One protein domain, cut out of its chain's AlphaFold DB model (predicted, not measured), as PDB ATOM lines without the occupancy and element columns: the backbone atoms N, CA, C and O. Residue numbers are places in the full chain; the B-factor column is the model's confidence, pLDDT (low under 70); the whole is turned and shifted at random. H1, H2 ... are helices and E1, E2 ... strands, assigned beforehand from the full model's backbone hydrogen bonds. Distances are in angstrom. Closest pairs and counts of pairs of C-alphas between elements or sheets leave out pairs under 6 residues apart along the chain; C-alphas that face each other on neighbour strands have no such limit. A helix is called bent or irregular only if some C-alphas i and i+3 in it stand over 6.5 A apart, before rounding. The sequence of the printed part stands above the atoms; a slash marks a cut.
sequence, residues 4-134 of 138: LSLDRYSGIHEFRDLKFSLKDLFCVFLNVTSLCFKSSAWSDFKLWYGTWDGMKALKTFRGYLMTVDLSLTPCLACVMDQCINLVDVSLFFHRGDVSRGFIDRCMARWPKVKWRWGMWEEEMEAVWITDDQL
ATOM      1  N   LEU A   4     119.102 147.831  70.958       85.94
ATOM      2  CA  LEU A   4     118.152 148.744  70.335       85.94
ATOM      3  C   LEU A   4     117.632 149.736  71.376       85.94
ATOM      4  O   LEU A   4     117.118 149.331  72.417       85.94
ATOM      5  N   SER A   5     117.761 151.031  71.096       82.88
ATOM      6  CA  SER A   5     117.158 152.098  71.900       82.88
ATOM      7  C   SER A   5     116.072 152.781  71.087       82.88
ATOM      8  O   SER A   5     116.330 153.226  69.974       82.88
ATOM      9  N   LEU A   6     114.875 152.874  71.658       79.94
ATOM     10  CA  LEU A   6     113.740 153.571  71.076       79.94
ATOM     11  C   LEU A   6     113.528 154.894  71.785       79.94
ATOM     12  O   LEU A   6     113.449 154.947  73.014       79.94
ATOM     13  N   ASP A   7     113.407 155.933  70.977       80.94
ATOM     14  CA  ASP A   7     113.064 157.288  71.369       80.94
ATOM     15  C   ASP A   7     112.056 157.824  70.351       80.94
ATOM     16  O   ASP A   7     112.002 157.354  69.208       80.94
ATOM     17  N   ARG A   8     111.244 158.790  70.764       71.69
ATOM     18  CA  ARG A   8     110.292 159.433  69.870       71.69
ATOM     19  C   ARG A   8     111.045 160.263  68.841       71.69
ATOM     20  O   ARG A   8     111.934 161.047  69.169       71.69
ATOM     21  N   TYR A   9     110.653 160.120  67.582       68.44
ATOM     22  CA  TYR A   9     111.212 160.919  66.502       68.44
ATOM     23  C   TYR A   9     110.771 162.387  66.636       68.44
ATOM     24  O   TYR A   9     109.577 162.682  66.652       68.44
ATOM     25  N   SER A  10     111.728 163.317  66.720       60.72
ATOM     26  CA  SER A  10     111.481 164.760  66.892       60.72
ATOM     27  C   SER A  10     111.381 165.555  65.579       60.72
ATOM     28  O   SER A  10     111.279 166.780  65.610       60.72
ATOM     29  N   GLY A  11     111.413 164.883  64.422       55.62
ATOM     30  CA  GLY A  11     111.396 165.531  63.108       55.62
ATOM     31  C   GLY A  11     110.017 166.020  62.639       55.62
ATOM     32  O   GLY A  11     109.083 166.207  63.422       55.62
ATOM     33  N   ILE A  12     109.924 166.279  61.330       50.25
ATOM     34  CA  ILE A  12     108.801 166.951  60.651       50.25
ATOM     35  C   ILE A  12     107.447 166.340  61.066       50.25
ATOM     36  O   ILE A  12     107.319 165.127  61.227       50.25
ATOM     37  N   HIS A  13     106.442 167.204  61.241       53.78
ATOM     38  CA  HIS A  13     105.134 166.936  61.862       53.78
ATOM     39  C   HIS A  13     104.379 165.688  61.354       53.78
ATOM     40  O   HIS A  13     103.539 165.167  62.084       53.78
ATOM     41  N   GLU A  14     104.680 165.196  60.147       55.28
ATOM     42  CA  GLU A  14     103.993 164.071  59.491       55.28
ATOM     43  C   GLU A  14     104.193 162.706  60.170       55.28
ATOM     44  O   GLU A  14     103.366 161.818  59.990       55.28
ATOM     45  N   PHE A  15     105.235 162.523  60.989       52.75
ATOM     46  CA  PHE A  15     105.529 161.223  61.614       52.75
ATOM     47  C   PHE A  15     105.171 161.130  63.105       52.75
ATOM     48  O   PHE A  15     105.445 160.109  63.737       52.75
ATOM     49  N   ARG A  16     104.539 162.160  63.688       57.62
ATOM     50  CA  ARG A  16     104.245 162.206  65.136       57.62
ATOM     51  C   ARG A  16     103.224 161.178  65.623       57.62
ATOM     52  O   ARG A  16     103.168 160.955  66.833       57.62
ATOM     53  N   ASP A  17     102.472 160.568  64.708       63.78
ATOM     54  CA  ASP A  17     101.428 159.575  64.996       63.78
ATOM     55  C   ASP A  17     101.856 158.129  64.682       63.78
ATOM     56  O   ASP A  17     101.032 157.204  64.717       63.78
ATOM     57  N   LEU A  18     103.138 157.905  64.367       73.62
ATOM     58  CA  LEU A  18     103.658 156.559  64.147       73.62
ATOM     59  C   LEU A  18     103.673 155.781  65.458       73.62
ATOM     60  O   LEU A  18     104.532 155.955  66.313       73.62
ATOM     61  N   LYS A  19     102.715 154.868  65.580       85.12
ATOM     62  CA  LYS A  19     102.620 153.943  66.702       85.12
ATOM     63  C   LYS A  19     103.153 152.571  66.313       85.12
ATOM     64  O   LYS A  19     102.825 152.086  65.231       85.12
ATOM     65  N   PHE A  20     103.861 151.915  67.223       87.44
ATOM     66  CA  PHE A  20     104.499 150.620  66.979       87.44
ATOM     67  C   PHE A  20     104.154 149.603  68.067       87.44
ATOM     68  O   PHE A  20     103.868 149.960  69.207       87.44
ATOM     69  N   SER A  21     104.193 148.321  67.723       89.12
ATOM     70  CA  SER A  21     104.106 147.205  68.666       89.12
ATOM     71  C   SER A  21     105.450 146.488  68.800       89.12
ATOM     72  O   SER A  21     106.357 146.673  67.986       89.12
ATOM     73  N   LEU A  22     105.579 145.602  69.796       86.81
ATOM     74  CA  LEU A  22     106.736 144.700  69.856       86.81
ATOM     75  C   LEU A  22     106.851 143.837  68.600       86.81
ATOM     76  O   LEU A  22     107.959 143.532  68.170       86.81
ATOM     77  N   LYS A  23     105.722 143.469  67.985       86.62
ATOM     78  CA  LYS A  23     105.747 142.729  66.731       86.62
ATOM     79  C   LYS A  23     106.466 143.543  65.644       86.62
ATOM     80  O   LYS A  23     107.447 143.085  65.067       86.62
ATOM     81  N   ASP A  24     106.050 144.779  65.420       87.56
ATOM     82  CA  ASP A  24     106.659 145.609  64.373       87.56
ATOM     83  C   ASP A  24     108.177 145.758  64.578       87.56
ATOM     84  O   ASP A  24     108.953 145.628  63.633       87.56
ATOM     85  N   LEU A  25     108.605 145.906  65.835       86.38
ATOM     86  CA  LEU A  25     110.013 145.971  66.219       86.38
ATOM     87  C   LEU A  25     110.792 144.702  65.844       86.38
ATOM     88  O   LEU A  25     111.812 144.776  65.163       86.38
ATOM     89  N   PHE A  26     110.323 143.533  66.281       83.62
ATOM     90  CA  PHE A  26     111.035 142.272  66.067       83.62
ATOM     91  C   PHE A  26     110.889 141.737  64.639       83.62
ATOM     92  O   PHE A  26     111.706 140.924  64.223       83.62
ATOM     93  N   CYS A  27     109.918 142.218  63.853       84.38
ATOM     94  CA  CYS A  27     109.866 141.971  62.407       84.38
ATOM     95  C   CYS A  27     111.076 142.579  61.690       84.38
ATOM     96  O   CYS A  27     111.556 142.007  60.715       84.38
ATOM     97  N   VAL A  28     111.552 143.730  62.170       85.25
ATOM     98  CA  VAL A  28     112.686 144.455  61.587       85.25
ATOM     99  C   VAL A  28     114.001 144.030  62.238       85.25
ATOM    100  O   VAL A  28     114.995 143.816  61.549       85.25
ATOM    101  N   PHE A  29     114.005 143.860  63.561       83.69
ATOM    102  CA  PHE A  29     115.203 143.589  64.350       83.69
ATOM    103  C   PHE A  29     115.126 142.219  65.041       83.69
ATOM    104  O   PHE A  29     114.880 142.105  66.243       83.69
ATOM    105  N   LEU A  30     115.344 141.156  64.265       77.75
ATOM    106  CA  LEU A  30     115.114 139.765  64.686       77.75
ATOM    107  C   LEU A  30     116.057 139.265  65.799       77.75
ATOM    108  O   LEU A  30     115.698 138.350  66.536       77.75
ATOM    109  N   ASN A  31     117.250 139.852  65.939       83.25
ATOM    110  CA  ASN A  31     118.310 139.355  66.829       83.25
ATOM    111  C   ASN A  31     118.603 140.287  68.015       83.25
ATOM    112  O   ASN A  31     119.663 140.198  68.645       83.25
ATOM    113  N   VAL A  32     117.661 141.172  68.353       85.88
ATOM    114  CA  VAL A  32     117.830 142.111  69.466       85.88
ATOM    115  C   VAL A  32     117.861 141.357  70.785       85.88
ATOM    116  O   VAL A  32     116.887 140.751  71.228       85.88
ATOM    117  N   THR A  33     119.014 141.444  71.438       89.75
ATOM    118  CA  THR A  33     119.245 140.858  72.762       89.75
ATOM    119  C   THR A  33     118.959 141.838  73.894       89.75
ATOM    120  O   THR A  33     118.726 141.413  75.027       89.75
ATOM    121  N   SER A  34     118.950 143.135  73.582       91.50
ATOM    122  CA  SER A  34     118.801 144.220  74.544       91.50
ATOM    123  C   SER A  34     117.936 145.336  73.981       91.50
ATOM    124  O   SER A  34     118.225 145.862  72.906       91.50
ATOM    125  N   LEU A  35     116.893 145.703  74.718       91.56
ATOM    126  CA  LEU A  35     115.918 146.706  74.312       91.56
ATOM    127  C   LEU A  35     115.824 147.805  75.364       91.56
ATOM    128  O   LEU A  35     115.677 147.527  76.552       91.56
ATOM    129  N   CYS A  36     115.891 149.053  74.923       92.44
ATOM    130  CA  CYS A  36     115.785 150.229  75.768       92.44
ATOM    131  C   CYS A  36     114.647 151.127  75.280       92.44
ATOM    132  O   CYS A  36     114.698 151.630  74.164       92.44
ATOM    133  N   PHE A  37     113.636 151.357  76.113       91.00
ATOM    134  CA  PHE A  37     112.564 152.318  75.860       91.00
ATOM    135  C   PHE A  37     112.847 153.603  76.626       91.00
ATOM    136  O   PHE A  37     112.873 153.604  77.862       91.00
ATOM    137  N   LYS A  38     113.053 154.699  75.895       89.44
ATOM    138  CA  LYS A  38     113.049 156.041  76.476       89.44
ATOM    139  C   LYS A  38     111.629 156.437  76.879       89.44
ATOM    140  O   LYS A  38     110.649 155.833  76.448       89.44
ATOM    141  N   SER A  39     111.538 157.452  77.726       85.44
ATOM    142  CA  SER A  39     110.288 157.940  78.310       85.44
ATOM    143  C   SER A  39     109.236 158.301  77.261       85.44
ATOM    144  O   SER A  39     108.069 157.937  77.385       85.44
ATOM    145  N   SER A  40     109.678 158.938  76.186       83.06
ATOM    146  CA  SER A  40     108.876 159.345  75.037       83.06
ATOM    147  C   SER A  40     108.319 158.155  74.232       83.06
ATOM    148  O   SER A  40     107.169 158.196  73.795       83.06
ATOM    149  N   ALA A  41     109.086 157.067  74.092       86.44
ATOM    150  CA  ALA A  41     108.737 155.913  73.258       86.44
ATOM    151  C   ALA A  41     107.500 155.159  73.768       86.44
ATOM    152  O   ALA A  41     106.786 154.531  72.989       86.44
ATOM    153  N   TRP A  42     107.208 155.247  75.068       86.44
ATOM    154  CA  TRP A  42     106.009 154.644  75.650       86.44
ATOM    155  C   TRP A  42     104.709 155.247  75.121       86.44
ATOM    156  O   TRP A  42     103.710 154.538  75.049       86.44
ATOM    157  N   SER A  43     104.712 156.529  74.736       82.44
ATOM    158  CA  SER A  43     103.518 157.200  74.199       82.44
ATOM    159  C   SER A  43     103.108 156.677  72.817       82.44
ATOM    160  O   SER A  43     101.922 156.656  72.482       82.44
ATOM    161  N   ASP A  44     104.082 156.167  72.062       86.31
ATOM    162  CA  ASP A  44     103.893 155.611  70.722       86.31
ATOM    163  C   ASP A  44     103.725 154.077  70.745       86.31
ATOM    164  O   ASP A  44     103.397 153.455  69.728       86.31
ATOM    165  N   PHE A  45     103.905 153.447  71.909       87.12
ATOM    166  CA  PHE A  45     103.825 152.001  72.066       87.12
ATOM    167  C   PHE A  45     102.373 151.500  72.108       87.12
ATOM    168  O   PHE A  45     101.556 151.913  72.931       87.12
ATOM    169  N   LYS A  46     102.054 150.547  71.232       88.38
ATOM    170  CA  LYS A  46     100.768 149.847  71.171       88.38
ATOM    171  C   LYS A  46     100.865 148.471  71.811       88.38
ATOM    172  O   LYS A  46     101.740 147.670  71.482       88.38
ATOM    173  N   LEU A  47      99.865 148.167  72.633       84.56
ATOM    174  CA  LEU A  47      99.629 146.818  73.134       84.56
ATOM    175  C   LEU A  47      99.311 145.884  71.964       84.56
ATOM    176  O   LEU A  47      98.480 146.184  71.108       84.56
ATOM    177  N   TRP A  48      99.965 144.734  71.959       81.06
ATOM    178  CA  TRP A  48      99.715 143.645  71.027       81.06
ATOM    179  C   TRP A  48      99.439 142.395  71.855       81.06
ATOM    180  O   TRP A  48     100.147 142.163  72.822       81.06
ATOM    181  N   TYR A  49      98.436 141.588  71.511       70.00
ATOM    182  CA  TYR A  49      98.040 140.417  72.317       70.00
ATOM    183  C   TYR A  49      98.208 139.078  71.587       70.00
ATOM    184  O   TYR A  49      97.693 138.055  72.031       70.00
ATOM    185  N   GLY A  50      98.908 139.062  70.454       71.56
ATOM    186  CA  GLY A  50      99.174 137.833  69.710       71.56
ATOM    187  C   GLY A  50     100.393 137.075  70.237       71.56
ATOM    188  O   GLY A  50     101.381 137.678  70.651       71.56
ATOM    189  N   THR A  51     100.344 135.750  70.151       65.56
ATOM    190  CA  THR A  51     101.480 134.859  70.396       65.56
ATOM    191  C   THR A  51     102.508 134.990  69.278       65.56
ATOM    192  O   THR A  51     102.185 134.811  68.103       65.56
ATOM    193  N   TRP A  52     103.761 135.281  69.633       68.62
ATOM    194  CA  TRP A  52     104.863 135.240  68.679       68.62
ATOM    195  C   TRP A  52     106.156 134.701  69.302       68.62
ATOM    196  O   TRP A  52     106.705 135.258  70.244       68.62
ATOM    197  N   ASP A  53     106.678 133.633  68.701       65.94
ATOM    198  CA  ASP A  53     107.963 133.002  69.011       65.94
ATOM    199  C   ASP A  53     109.226 133.832  68.702       65.94
ATOM    200  O   ASP A  53     110.318 133.435  69.112       65.94
ATOM    201  N   GLY A  54     109.120 134.958  67.988       61.22
ATOM    202  CA  GLY A  54     110.268 135.746  67.515       61.22
ATOM    203  C   GLY A  54     111.013 136.510  68.611       61.22
ATOM    204  O   GLY A  54     112.138 136.944  68.407       61.22
ATOM    205  N   MET A  55     110.430 136.636  69.804       71.44
ATOM    206  CA  MET A  55     110.962 137.486  70.879       71.44
ATOM    207  C   MET A  55     111.902 136.741  71.844       71.44
ATOM    208  O   MET A  55     112.252 137.246  72.911       71.44
ATOM    209  N   LYS A  56     112.328 135.522  71.485       75.06
ATOM    210  CA  LYS A  56     113.156 134.644  72.334       75.06
ATOM    211  C   LYS A  56     114.590 135.146  72.524       75.06
ATOM    212  O   LYS A  56     115.242 134.733  73.484       75.06
ATOM    213  N   ALA A  57     115.094 136.000  71.637       83.94
ATOM    214  CA  ALA A  57     116.458 136.512  71.730       83.94
ATOM    215  C   ALA A  57     116.629 137.563  72.839       83.94
ATOM    216  O   ALA A  57     117.737 137.715  73.356       83.94
ATOM    217  N   LEU A  58     115.552 138.253  73.237       88.94
ATOM    218  CA  LEU A  58     115.639 139.354  74.189       88.94
ATOM    219  C   LEU A  58     115.985 138.845  75.594       88.94
ATOM    220  O   LEU A  58     115.263 138.034  76.175       88.94
ATOM    221  N   LYS A  59     117.098 139.340  76.137       92.62
ATOM    222  CA  LYS A  59     117.611 139.002  77.473       92.62
ATOM    223  C   LYS A  59     117.557 140.177  78.429       92.62
ATOM    224  O   LYS A  59     117.363 139.964  79.625       92.62
ATOM    225  N   THR A  60     117.717 141.393  77.915       94.56
ATOM    226  CA  THR A  60     117.787 142.592  78.742       94.56
ATOM    227  C   THR A  60     116.779 143.639  78.293       94.56
ATOM    228  O   THR A  60     116.673 143.947  77.106       94.56
ATOM    229  N   PHE A  61     116.058 144.215  79.249       94.06
ATOM    230  CA  PHE A  61     115.145 145.327  79.002       94.06
ATOM    231  C   PHE A  61     115.470 146.511  79.907       94.06
ATOM    232  O   PHE A  61     115.728 146.356  81.103       94.06
ATOM    233  N   ARG A  62     115.446 147.711  79.334       94.31
ATOM    234  CA  ARG A  62     115.580 148.974  80.051       94.31
ATOM    235  C   ARG A  62     114.403 149.879  79.716       94.31
ATOM    236  O   ARG A  62     114.125 150.101  78.547       94.31
ATOM    237  N   GLY A  63     113.745 150.436  80.723       91.69
ATOM    238  CA  GLY A  63     112.620 151.351  80.536       91.69
ATOM    239  C   GLY A  63     112.781 152.616  81.364       91.69
ATOM    240  O   GLY A  63     113.014 152.526  82.563       91.69
ATOM    241  N   TYR A  64     112.640 153.778  80.734       89.62
ATOM    242  CA  TYR A  64     112.549 155.076  81.408       89.62
ATOM    243  C   TYR A  64     111.078 155.474  81.504       89.62
ATOM    244  O   TYR A  64     110.400 155.514  80.486       89.62
ATOM    245  N   LEU A  65     110.572 155.732  82.703       86.62
ATOM    246  CA  LEU A  65     109.163 156.017  82.983       86.62
ATOM    247  C   LEU A  65     109.040 157.480  83.437       86.62
ATOM    248  O   LEU A  65     109.750 157.864  84.366       86.62
ATOM    249  N   MET A  66     108.175 158.286  82.798       79.19
ATOM    250  CA  MET A  66     107.903 159.684  83.216       79.19
ATOM    251  C   MET A  66     107.109 159.767  84.514       79.19
ATOM    252  O   MET A  66     107.283 160.695  85.281       79.19
ATOM    253  N   THR A  67     106.209 158.819  84.725       70.19
ATOM    254  CA  THR A  67     105.329 158.729  85.888       70.19
ATOM    255  C   THR A  67     105.049 157.248  86.110       70.19
ATOM    256  O   THR A  67     105.015 156.470  85.149       70.19
ATOM    257  N   VAL A  68     104.829 156.806  87.352       62.28
ATOM    258  CA  VAL A  68     104.248 155.470  87.599       62.28
ATOM    259  C   VAL A  68     102.750 155.559  87.353       62.28
ATOM    260  O   VAL A  68     101.925 155.444  88.256       62.28
ATOM    261  N   ASP A  69     102.402 155.841  86.105       58.78
ATOM    262  CA  ASP A  69     101.026 155.893  85.672       58.78
ATOM    263  C   ASP A  69     100.502 154.463  85.485       58.78
ATOM    264  O   ASP A  69     101.181 153.564  84.969       58.78
ATOM    265  N   LEU A  70      99.260 154.241  85.911       60.03
ATOM    266  CA  LEU A  70      98.548 152.983  85.703       60.03
ATOM    267  C   LEU A  70      98.474 152.641  84.209       60.03
ATOM    268  O   LEU A  70      98.465 151.460  83.863       60.03
ATOM    269  N   SER A  71      98.504 153.655  83.338       63.59
ATOM    270  CA  SER A  71      98.532 153.518  81.879       63.59
ATOM    271  C   SER A  71      99.762 152.764  81.347       63.59
ATOM    272  O   SER A  71      99.653 152.049  80.351       63.59
ATOM    273  N   LEU A  72     100.910 152.832  82.035       71.06
ATOM    274  CA  LEU A  72     102.148 152.155  81.626       71.06
ATOM    275  C   LEU A  72     102.233 150.709  82.122       71.06
ATOM    276  O   LEU A  72     103.009 149.913  81.592       71.06
ATOM    277  N   THR A  73     101.419 150.336  83.113       78.88
ATOM    278  CA  THR A  73     101.433 148.981  83.684       78.88
ATOM    279  C   THR A  73     101.040 147.908  82.652       78.88
ATOM    280  O   THR A  73     101.751 146.905  82.559       78.88
ATOM    281  N   PRO A  74      99.988 148.089  81.824       84.62
ATOM    282  CA  PRO A  74      99.684 147.182  80.716       84.62
ATOM    283  C   PRO A  74     100.806 147.092  79.679       84.62
ATOM    284  O   PRO A  74     101.084 146.003  79.185       84.62
ATOM    285  N   CYS A  75     101.469 148.212  79.369       86.31
ATOM    286  CA  CYS A  75     102.559 148.260  78.393       86.31
ATOM    287  C   CYS A  75     103.775 147.476  78.876       86.31
ATOM    288  O   CYS A  75     104.295 146.631  78.149       86.31
ATOM    289  N   LEU A  76     104.186 147.693  80.126       88.31
ATOM    290  CA  LEU A  76     105.251 146.911  80.738       88.31
ATOM    291  C   LEU A  76     104.875 145.428  80.792       88.31
ATOM    292  O   LEU A  76     105.676 144.590  80.395       88.31
ATOM    293  N   ALA A  77     103.654 145.097  81.222       88.75
ATOM    294  CA  ALA A  77     103.203 143.710  81.271       88.75
ATOM    295  C   ALA A  77     103.242 143.041  79.890       88.75
ATOM    296  O   ALA A  77     103.711 141.917  79.774       88.75
ATOM    297  N   CYS A  78     102.834 143.757  78.840       88.50
ATOM    298  CA  CYS A  78     102.919 143.300  77.456       88.50
ATOM    299  C   CYS A  78     104.358 142.936  77.058       88.50
ATOM    300  O   CYS A  78     104.565 141.892  76.444       88.50
ATOM    301  N   VAL A  79     105.349 143.756  77.431       89.00
ATOM    302  CA  VAL A  79     106.767 143.458  77.174       89.00
ATOM    303  C   VAL A  79     107.225 142.233  77.955       89.00
ATOM    304  O   VAL A  79     107.808 141.313  77.388       89.00
ATOM    305  N   MET A  80     106.926 142.197  79.249       89.88
ATOM    306  CA  MET A  80     107.374 141.132  80.143       89.88
ATOM    307  C   MET A  80     106.764 139.769  79.795       89.88
ATOM    308  O   MET A  80     107.456 138.756  79.845       89.88
ATOM    309  N   ASP A  81     105.484 139.742  79.421       88.19
ATOM    310  CA  ASP A  81     104.756 138.507  79.131       88.19
ATOM    311  C   ASP A  81     105.104 137.952  77.735       88.19
ATOM    312  O   ASP A  81     105.075 136.738  77.533       88.19
ATOM    313  N   GLN A  82     105.475 138.809  76.776       86.06
ATOM    314  CA  GLN A  82     105.887 138.367  75.433       86.06
ATOM    315  C   GLN A  82     107.374 138.024  75.343       86.06
ATOM    316  O   GLN A  82     107.760 137.111  74.612       86.06
ATOM    317  N   CYS A  83     108.225 138.707  76.104       87.06
ATOM    318  CA  CYS A  83     109.663 138.471  76.107       87.06
ATOM    319  C   CYS A  83     110.055 137.483  77.217       87.06
ATOM    320  O   CYS A  83     110.794 137.813  78.143       87.06
ATOM    321  N   ILE A  84     109.590 136.235  77.097       85.75
ATOM    322  CA  ILE A  84     109.718 135.174  78.122       85.75
ATOM    323  C   ILE A  84     111.157 134.847  78.559       85.75
ATOM    324  O   ILE A  84     111.366 134.214  79.591       85.75
ATOM    325  N   ASN A  85     112.148 135.245  77.761       89.44
ATOM    326  CA  ASN A  85     113.567 134.985  77.989       89.44
ATOM    327  C   ASN A  85     114.301 136.149  78.668       89.44
ATOM    328  O   ASN A  85     115.526 136.075  78.802       89.44
ATOM    329  N   LEU A  86     113.576 137.190  79.093       91.06
ATOM    330  CA  LEU A  86     114.132 138.297  79.857       91.06
ATOM    331  C   LEU A  86     114.746 137.803  81.168       91.06
ATOM    332  O   LEU A  86     114.112 137.109  81.960       91.06
ATOM    333  N   VAL A  87     115.996 138.200  81.384       93.69
ATOM    334  CA  VAL A  87     116.779 137.876  82.578       93.69
ATOM    335  C   VAL A  87     117.008 139.132  83.401       93.69
ATOM    336  O   VAL A  87     116.790 139.111  84.608       93.69
ATOM    337  N   ASP A  88     117.396 140.235  82.759       95.31
ATOM    338  CA  ASP A  88     117.693 141.497  83.431       95.31
ATOM    339  C   ASP A  88     116.727 142.594  82.995       95.31
ATOM    340  O   ASP A  88     116.632 142.926  81.811       95.31
ATOM    341  N   VAL A  89     116.062 143.213  83.968       94.56
ATOM    342  CA  VAL A  89     115.143 144.324  83.721       94.56
ATOM    343  C   VAL A  89     115.521 145.508  84.589       94.56
ATOM    344  O   VAL A  89     115.633 145.392  85.806       94.56
ATOM    345  N   SER A  90     115.739 146.656  83.952       94.06
ATOM    346  CA  SER A  90     116.064 147.915  84.622       94.06
ATOM    347  C   SER A  90     114.987 148.955  84.345       94.06
ATOM    348  O   SER A  90     114.802 149.347  83.193       94.06
ATOM    349  N   LEU A  91     114.296 149.420  85.382       91.81
ATOM    350  CA  LEU A  91     113.308 150.490  85.263       91.81
ATOM    351  C   LEU A  91     113.795 151.744  85.979       91.81
ATOM    352  O   LEU A  91     114.182 151.697  87.145       91.81
ATOM    353  N   PHE A  92     113.770 152.855  85.254       89.44
ATOM    354  CA  PHE A  92     114.160 154.169  85.729       89.44
ATOM    355  C   PHE A  92     112.913 155.026  85.877       89.44
ATOM    356  O   PHE A  92     112.206 155.263  84.901       89.44
ATOM    357  N   PHE A  93     112.642 155.493  87.086       87.06
ATOM    358  CA  PHE A  93     111.508 156.360  87.382       87.06
ATOM    359  C   PHE A  93     111.938 157.818  87.331       87.06
ATOM    360  O   PHE A  93     113.008 158.166  87.831       87.06
ATOM    361  N   HIS A  94     111.114 158.673  86.743       86.12
ATOM    362  CA  HIS A  94     111.342 160.102  86.837       86.12
ATOM    363  C   HIS A  94     111.233 160.541  88.304       86.12
ATOM    364  O   HIS A  94     110.475 159.962  89.095       86.12
ATOM    365  N   ARG A  95     112.060 161.512  88.687       75.44
ATOM    366  CA  ARG A  95     112.246 161.960  90.071       75.44
ATOM    367  C   ARG A  95     110.909 162.166  90.805       75.44
ATOM    368  O   ARG A  95     110.121 163.027  90.438       75.44
ATOM    369  N   GLY A  96     110.696 161.400  91.883       68.94
ATOM    370  CA  GLY A  96     109.544 161.539  92.789       68.94
ATOM    371  C   GLY A  96     108.428 160.494  92.643       68.94
ATOM    372  O   GLY A  96     107.618 160.375  93.556       68.94
ATOM    373  N   ASP A  97     108.426 159.678  91.583       69.44
ATOM    374  CA  ASP A  97     107.272 158.819  91.255       69.44
ATOM    375  C   ASP A  97     107.411 157.335  91.632       69.44
ATOM    376  O   ASP A  97     106.617 156.496  91.212       69.44
ATOM    377  N   VAL A  98     108.393 156.957  92.453       73.12
ATOM    378  CA  VAL A  98     108.622 155.540  92.783       73.12
ATOM    379  C   VAL A  98     107.544 154.993  93.728       73.12
ATOM    380  O   VAL A  98     107.612 155.143  94.948       73.12
ATOM    381  N   SER A  99     106.565 154.271  93.179       79.62
ATOM    382  CA  SER A  99     105.568 153.550  93.978       79.62
ATOM    383  C   SER A  99     106.096 152.190  94.445       79.62
ATOM    384  O   SER A  99     106.297 151.275  93.642       79.62
ATOM    385  N   ARG A 100     106.242 151.996  95.763       81.19
ATOM    386  CA  ARG A 100     106.624 150.688  96.331       81.19
ATOM    387  C   ARG A 100     105.647 149.579  95.946       81.19
ATOM    388  O   ARG A 100     106.073 148.489  95.589       81.19
ATOM    389  N   GLY A 101     104.349 149.881  95.941       84.50
ATOM    390  CA  GLY A 101     103.325 148.924  95.529       84.50
ATOM    391  C   GLY A 101     103.466 148.492  94.067       84.50
ATOM    392  O   GLY A 101     103.145 147.357  93.734       84.50
ATOM    393  N   PHE A 102     103.973 149.363  93.188       84.81
ATOM    394  CA  PHE A 102     104.301 148.986  91.812       84.81
ATOM    395  C   PHE A 102     105.498 148.031  91.754       84.81
ATOM    396  O   PHE A 102     105.409 146.990  91.108       84.81
ATOM    397  N   ILE A 103     106.578 148.343  92.476       87.19
ATOM    398  CA  ILE A 103     107.777 147.494  92.557       87.19
ATOM    399  C   ILE A 103     107.429 146.103  93.096       87.19
ATOM    400  O   ILE A 103     107.770 145.097  92.474       87.19
ATOM    401  N   ASP A 104     106.692 146.040  94.205       87.31
ATOM    402  CA  ASP A 104     106.290 144.778  94.823       87.31
ATOM    403  C   ASP A 104     105.422 143.940  93.863       87.31
ATOM    404  O   ASP A 104     105.637 142.735  93.738       87.31
ATOM    405  N   ARG A 105     104.499 144.564  93.112       88.31
ATOM    406  CA  ARG A 105     103.709 143.871  92.075       88.31
ATOM    407  C   ARG A 105     104.575 143.333  90.938       88.31
ATOM    408  O   ARG A 105     104.344 142.209  90.499       88.31
ATOM    409  N   CYS A 106     105.557 144.102  90.468       89.12
ATOM    410  CA  CYS A 106     106.478 143.663  89.419       89.12
ATOM    411  C   CYS A 106     107.302 142.451  89.870       89.12
ATOM    412  O   CYS A 106     107.348 141.441  89.168       89.12
ATOM    413  N   MET A 107     107.883 142.509  91.071       90.25
ATOM    414  CA  MET A 107     108.662 141.394  91.618       90.25
ATOM    415  C   MET A 107     107.794 140.163  91.904       90.25
ATOM    416  O   MET A 107     108.232 139.043  91.661       90.25
ATOM    417  N   ALA A 108     106.559 140.352  92.381       91.50
ATOM    418  CA  ALA A 108     105.634 139.249  92.633       91.50
ATOM    419  C   ALA A 108     105.148 138.580  91.337       91.50
ATOM    420  O   ALA A 108     105.023 137.357  91.292       91.50
ATOM    421  N   ARG A 109     104.878 139.363  90.282       91.44
ATOM    422  CA  ARG A 109     104.374 138.844  89.001       91.44
ATOM    423  C   ARG A 109     105.467 138.187  88.157       91.44
ATOM    424  O   ARG A 109     105.205 137.159  87.540       91.44
ATOM    425  N   TRP A 110     106.683 138.733  88.159       92.38
ATOM    426  CA  TRP A 110     107.824 138.187  87.413       92.38
ATOM    427  C   TRP A 110     109.021 137.917  88.341       92.38
ATOM    428  O   TRP A 110     110.052 138.590  88.245       92.38
ATOM    429  N   PRO A 111     108.918 136.911  89.232       92.75
ATOM    430  CA  PRO A 111     109.919 136.651  90.272       92.75
ATOM    431  C   PRO A 111     111.235 136.072  89.739       92.75
ATOM    432  O   PRO A 111     112.240 136.074  90.440       92.75
ATOM    433  N   LYS A 112     111.245 135.553  88.503       91.75
ATOM    434  CA  LYS A 112     112.441 134.972  87.865       91.75
ATOM    435  C   LYS A 112     113.357 136.022  87.229       91.75
ATOM    436  O   LYS A 112     114.454 135.683  86.796       91.75
ATOM    437  N   VAL A 113     112.897 137.267  87.145       92.88
ATOM    438  CA  VAL A 113     113.629 138.370  86.526       92.88
ATOM    439  C   VAL A 113     114.498 139.062  87.568       92.88
ATOM    440  O   VAL A 113     114.059 139.342  88.683       92.88
ATOM    441  N   LYS A 114     115.730 139.393  87.186       95.06
ATOM    442  CA  LYS A 114     116.619 140.239  87.972       95.06
ATOM    443  C   LYS A 114     116.246 141.704  87.764       95.06
ATOM    444  O   LYS A 114     116.621 142.331  86.771       95.06
ATOM    445  N   TRP A 115     115.499 142.233  88.724       92.88
ATOM    446  CA  TRP A 115     115.061 143.623  88.736       92.88
ATOM    447  C   TRP A 115     116.169 144.567  89.198       92.88
ATOM    448  O   TRP A 115     116.893 144.286  90.153       92.88
ATOM    449  N   ARG A 116     116.276 145.712  88.526       93.25
ATOM    450  CA  ARG A 116     117.072 146.865  88.946       93.25
ATOM    451  C   ARG A 116     116.220 148.115  88.824       93.25
ATOM    452  O   ARG A 116     115.469 148.273  87.860       93.25
ATOM    453  N   TRP A 117     116.370 149.009  89.784       90.00
ATOM    454  CA  TRP A 117     115.570 150.218  89.880       90.00
ATOM    455  C   TRP A 117     116.497 151.423  89.864       90.00
ATOM    456  O   TRP A 117     117.577 151.398  90.453       90.00
ATOM    457  N   GLY A 118     116.091 152.469  89.165       89.56
ATOM    458  CA  GLY A 118     116.843 153.709  89.077       89.56
ATOM    459  C   GLY A 118     115.922 154.917  89.098       89.56
ATOM    460  O   GLY A 118     114.710 154.795  88.918       89.56
ATOM    461  N   MET A 119     116.511 156.084  89.301       88.44
ATOM    462  CA  MET A 119     115.884 157.369  89.042       88.44
ATOM    463  C   MET A 119     116.539 158.015  87.830       88.44
ATOM    464  O   MET A 119     117.700 157.750  87.515       88.44
ATOM    465  N   TRP A 120     115.792 158.860  87.142       87.75
ATOM    466  CA  TRP A 120     116.335 159.707  86.094       87.75
ATOM    467  C   TRP A 120     115.655 161.076  86.123       87.75
ATOM    468  O   TRP A 120     114.554 161.230  86.657       87.75
ATOM    469  N   GLU A 121     116.341 162.061  85.564       84.31
ATOM    470  CA  GLU A 121     115.875 163.431  85.378       84.31
ATOM    471  C   GLU A 121     116.296 163.851  83.965       84.31
ATOM    472  O   GLU A 121     117.269 163.314  83.421       84.31
ATOM    473  N   GLU A 122     115.529 164.737  83.329       76.69
ATOM    474  CA  GLU A 122     115.914 165.264  82.020       76.69
ATOM    475  C   GLU A 122     117.301 165.914  82.120       76.69
ATOM    476  O   GLU A 122     117.630 166.558  83.111       76.69
ATOM    477  N   GLU A 123     118.142 165.671  81.112       73.62
ATOM    478  CA  GLU A 123     119.517 166.194  81.035       73.62
ATOM    479  C   GLU A 123     120.505 165.658  82.095       73.62
ATOM    480  O   GLU A 123     121.682 166.014  82.061       73.62
ATOM    481  N   MET A 124     120.084 164.741  82.977       74.50
ATOM    482  CA  MET A 124     120.963 164.081  83.947       74.50
ATOM    483  C   MET A 124     121.178 162.597  83.647       74.50
ATOM    484  O   MET A 124     120.327 161.897  83.088       74.50
ATOM    485  N   GLU A 125     122.336 162.087  84.066       76.25
ATOM    486  CA  GLU A 125     122.589 160.651  84.038       76.25
ATOM    487  C   GLU A 125     121.657 159.914  85.001       76.25
ATOM    488  O   GLU A 125     121.346 160.370  86.101       76.25
ATOM    489  N   ALA A 126     121.208 158.737  84.573       81.44
ATOM    490  CA  ALA A 126     120.321 157.918  85.376       81.44
ATOM    491  C   ALA A 126     121.079 157.321  86.571       81.44
ATOM    492  O   ALA A 126     122.124 156.688  86.401       81.44
ATOM    493  N   VAL A 127     120.526 157.486  87.769       85.19
ATOM    494  CA  VAL A 127     121.144 157.067  89.030       85.19
ATOM    495  C   VAL A 127     120.464 155.800  89.533       85.19
ATOM    496  O   VAL A 127     119.242 155.676  89.494       85.19
ATOM    497  N   TRP A 128     121.242 154.831  90.007       86.50
ATOM    498  CA  TRP A 128     120.692 153.607  90.589       86.50
ATOM    499  C   TRP A 128     120.118 153.869  91.978       86.50
ATOM    500  O   TRP A 128     120.736 154.554  92.788       86.50
ATOM    501  N   ILE A 129     118.955 153.282  92.255       82.62
ATOM    502  CA  ILE A 129     118.356 153.286  93.588       82.62
ATOM    503  C   ILE A 129     118.896 152.066  94.329       82.62
ATOM    504  O   ILE A 129     118.822 150.942  93.826       82.62
ATOM    505  N   THR A 130     119.428 152.282  95.523       76.88
ATOM    506  CA  THR A 130     119.826 151.211  96.439       76.88
ATOM    507  C   THR A 130     118.639 150.777  97.308       76.88
ATOM    508  O   THR A 130     117.667 151.516  97.466       76.88
ATOM    509  N   ASP A 131     118.673 149.566  97.871       69.69
ATOM    510  CA  ASP A 131     117.531 149.011  98.623       69.69
ATOM    511  C   ASP A 131     117.086 149.890  99.809       69.69
ATOM    512  O   ASP A 131     115.905 149.908 100.161       69.69
ATOM    513  N   ASP A 132     118.004 150.655 100.401       65.00
ATOM    514  CA  ASP A 132     117.761 151.627 101.475       65.00
ATOM    515  C   ASP A 132     116.989 152.876 101.021       65.00
ATOM    516  O   ASP A 132     116.335 153.527 101.839       65.00
ATOM    517  N   GLN A 133     117.016 153.181  99.722       64.56
ATOM    518  CA  GLN A 133     116.301 154.298  99.104       64.56
ATOM    519  C   GLN A 133     114.928 153.891  98.547       64.56
ATOM    520  O   GLN A 133     114.140 154.751  98.143       64.56
ATOM    521  N   LEU A 134     114.601 152.592  98.542       67.25
ATOM    522  CA  LEU A 134     113.262 152.128  98.188       67.25
ATOM    523  C   LEU A 134     112.255 152.499  99.290       67.25
ATOM    524  O   LEU A 134     112.552 152.340 100.479       67.25
TER     525      LEU A 134
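Overview. This is residues 4 to 134 of the 138 residues of an uncharacterized protein of Lactuca sativa (UniProt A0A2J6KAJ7). A single five-stranded parallel sheet stands like a twisted wall, with H4 and H5 side by side along one face and the short H2 near one end of the strands on that same side; the other face is largely bare. H1 sits beyond the E1 edge of the sheet, H3 lies near the end where the strands begin, residues 10 to 15 stick out as a loop after E1, and the last stretch, residues 121 to 134, folds back beside E5. The printed part has 131 residues, with five named helices and five named strands in the order E1 H1 E2 H2 H3 E3 H4 E4 H5 E5, and the sheet order is E1 E2 E3 E4 E5. The class is mixed, helices and strands, and the whole is compact, with a radius of gyration of the C-alphas of 14.7 A and spans of 42 by 35 by 24 A.

Arrangement. In the sheet, E3, residues 60 to 65, is parallel to its neighbour E4, residues 88 to 94, at 10 degrees, with N 63 and O 90 within hydrogen-bond range at 2.9 A. E5, residues 114 to 120, is an edge strand parallel to E4 at 23 degrees, with N 118 and O 91 2.9 A apart. E2, residues 32 to 37, is parallel to E3 at 7 degrees, with N 62 and O 35 2.8 A apart. E1, residues 4 to 6, is the other edge strand, parallel to E2 at 21 degrees, with N 6 and O 36 2.8 A apart. The sheet is twisted, its C-alphas lying up to 4.1 A off the best plane. H4, residues 72 to 82, only grazes the sheet with residues 72 to 80, and H5, residues 100 to 109, only grazes it with residues 103 to 107; H4 and H5 are near each other. H2, residues 41 to 44, only grazes the sheet with residues 41 to 42, and is close to H4 but not clearly touching, the closest C-alphas being those of Trp 42 and Leu 72 at 7.5 A. H3, residues 53 to 57, only grazes the sheet with residues 55 to 57. H1, residues 22 to 28, is not on the sheet, but only just, with 4 pairs of C-alphas within 10 A; it is close to H3 but not clearly touching, the closest C-alphas being those of Phe 26 and Gly 54 at 6.7 A. Four strand-helix-strand units, each two parallel neighbour strands with one or more helices between, have right-handed crossovers: E1, H1, E2; E2, H2 H3, E3; E3, H4, E4; and E4, H5, E5. Every O i to N i+4 pair is within hydrogen-bond range in H4 and H5, against 2 of 3 in H1 and 0 of 1 in H3, where 0 of 2 O i to N i+3 pairs are within range; H2 is too short for an O i to N i+4 pair.

Along the chain. E4 measures 20.0 A from first to last C-alpha, E5 19.6 A, E3 16.5 A, E2 13.1 A and E1 6.6 A. H4 measures 15.6 A, H5 14.1 A, H1 10.2 A, H3 9.6 A and H2 5.5 A. H3 is irregular, with C-alphas 54 and 57 7.5 A apart. E1 begins at C-alpha 4, (118.152, 148.744, 70.335); H4 begins at C-alpha 72, (102.148, 152.155, 81.626); E5 ends at C-alpha 120, (116.335, 159.707, 86.094).

Size, cuts and confidence. The two C-alphas farthest apart are those of Glu 14 and Asp 132, 45.9 A. The printed part has no cut. The link from E1 to H1, 15 residues, is long, and its residues 10 to 15 stand free. Residues 118 to 119 of E5 pair with residues 127 to 128, antiparallel. The mean pLDDT of the printed part is 81.5; it is under 70 at residues 9 to 17, 51 to 54, 68 to 71, 96 to 97 and 131 to 134.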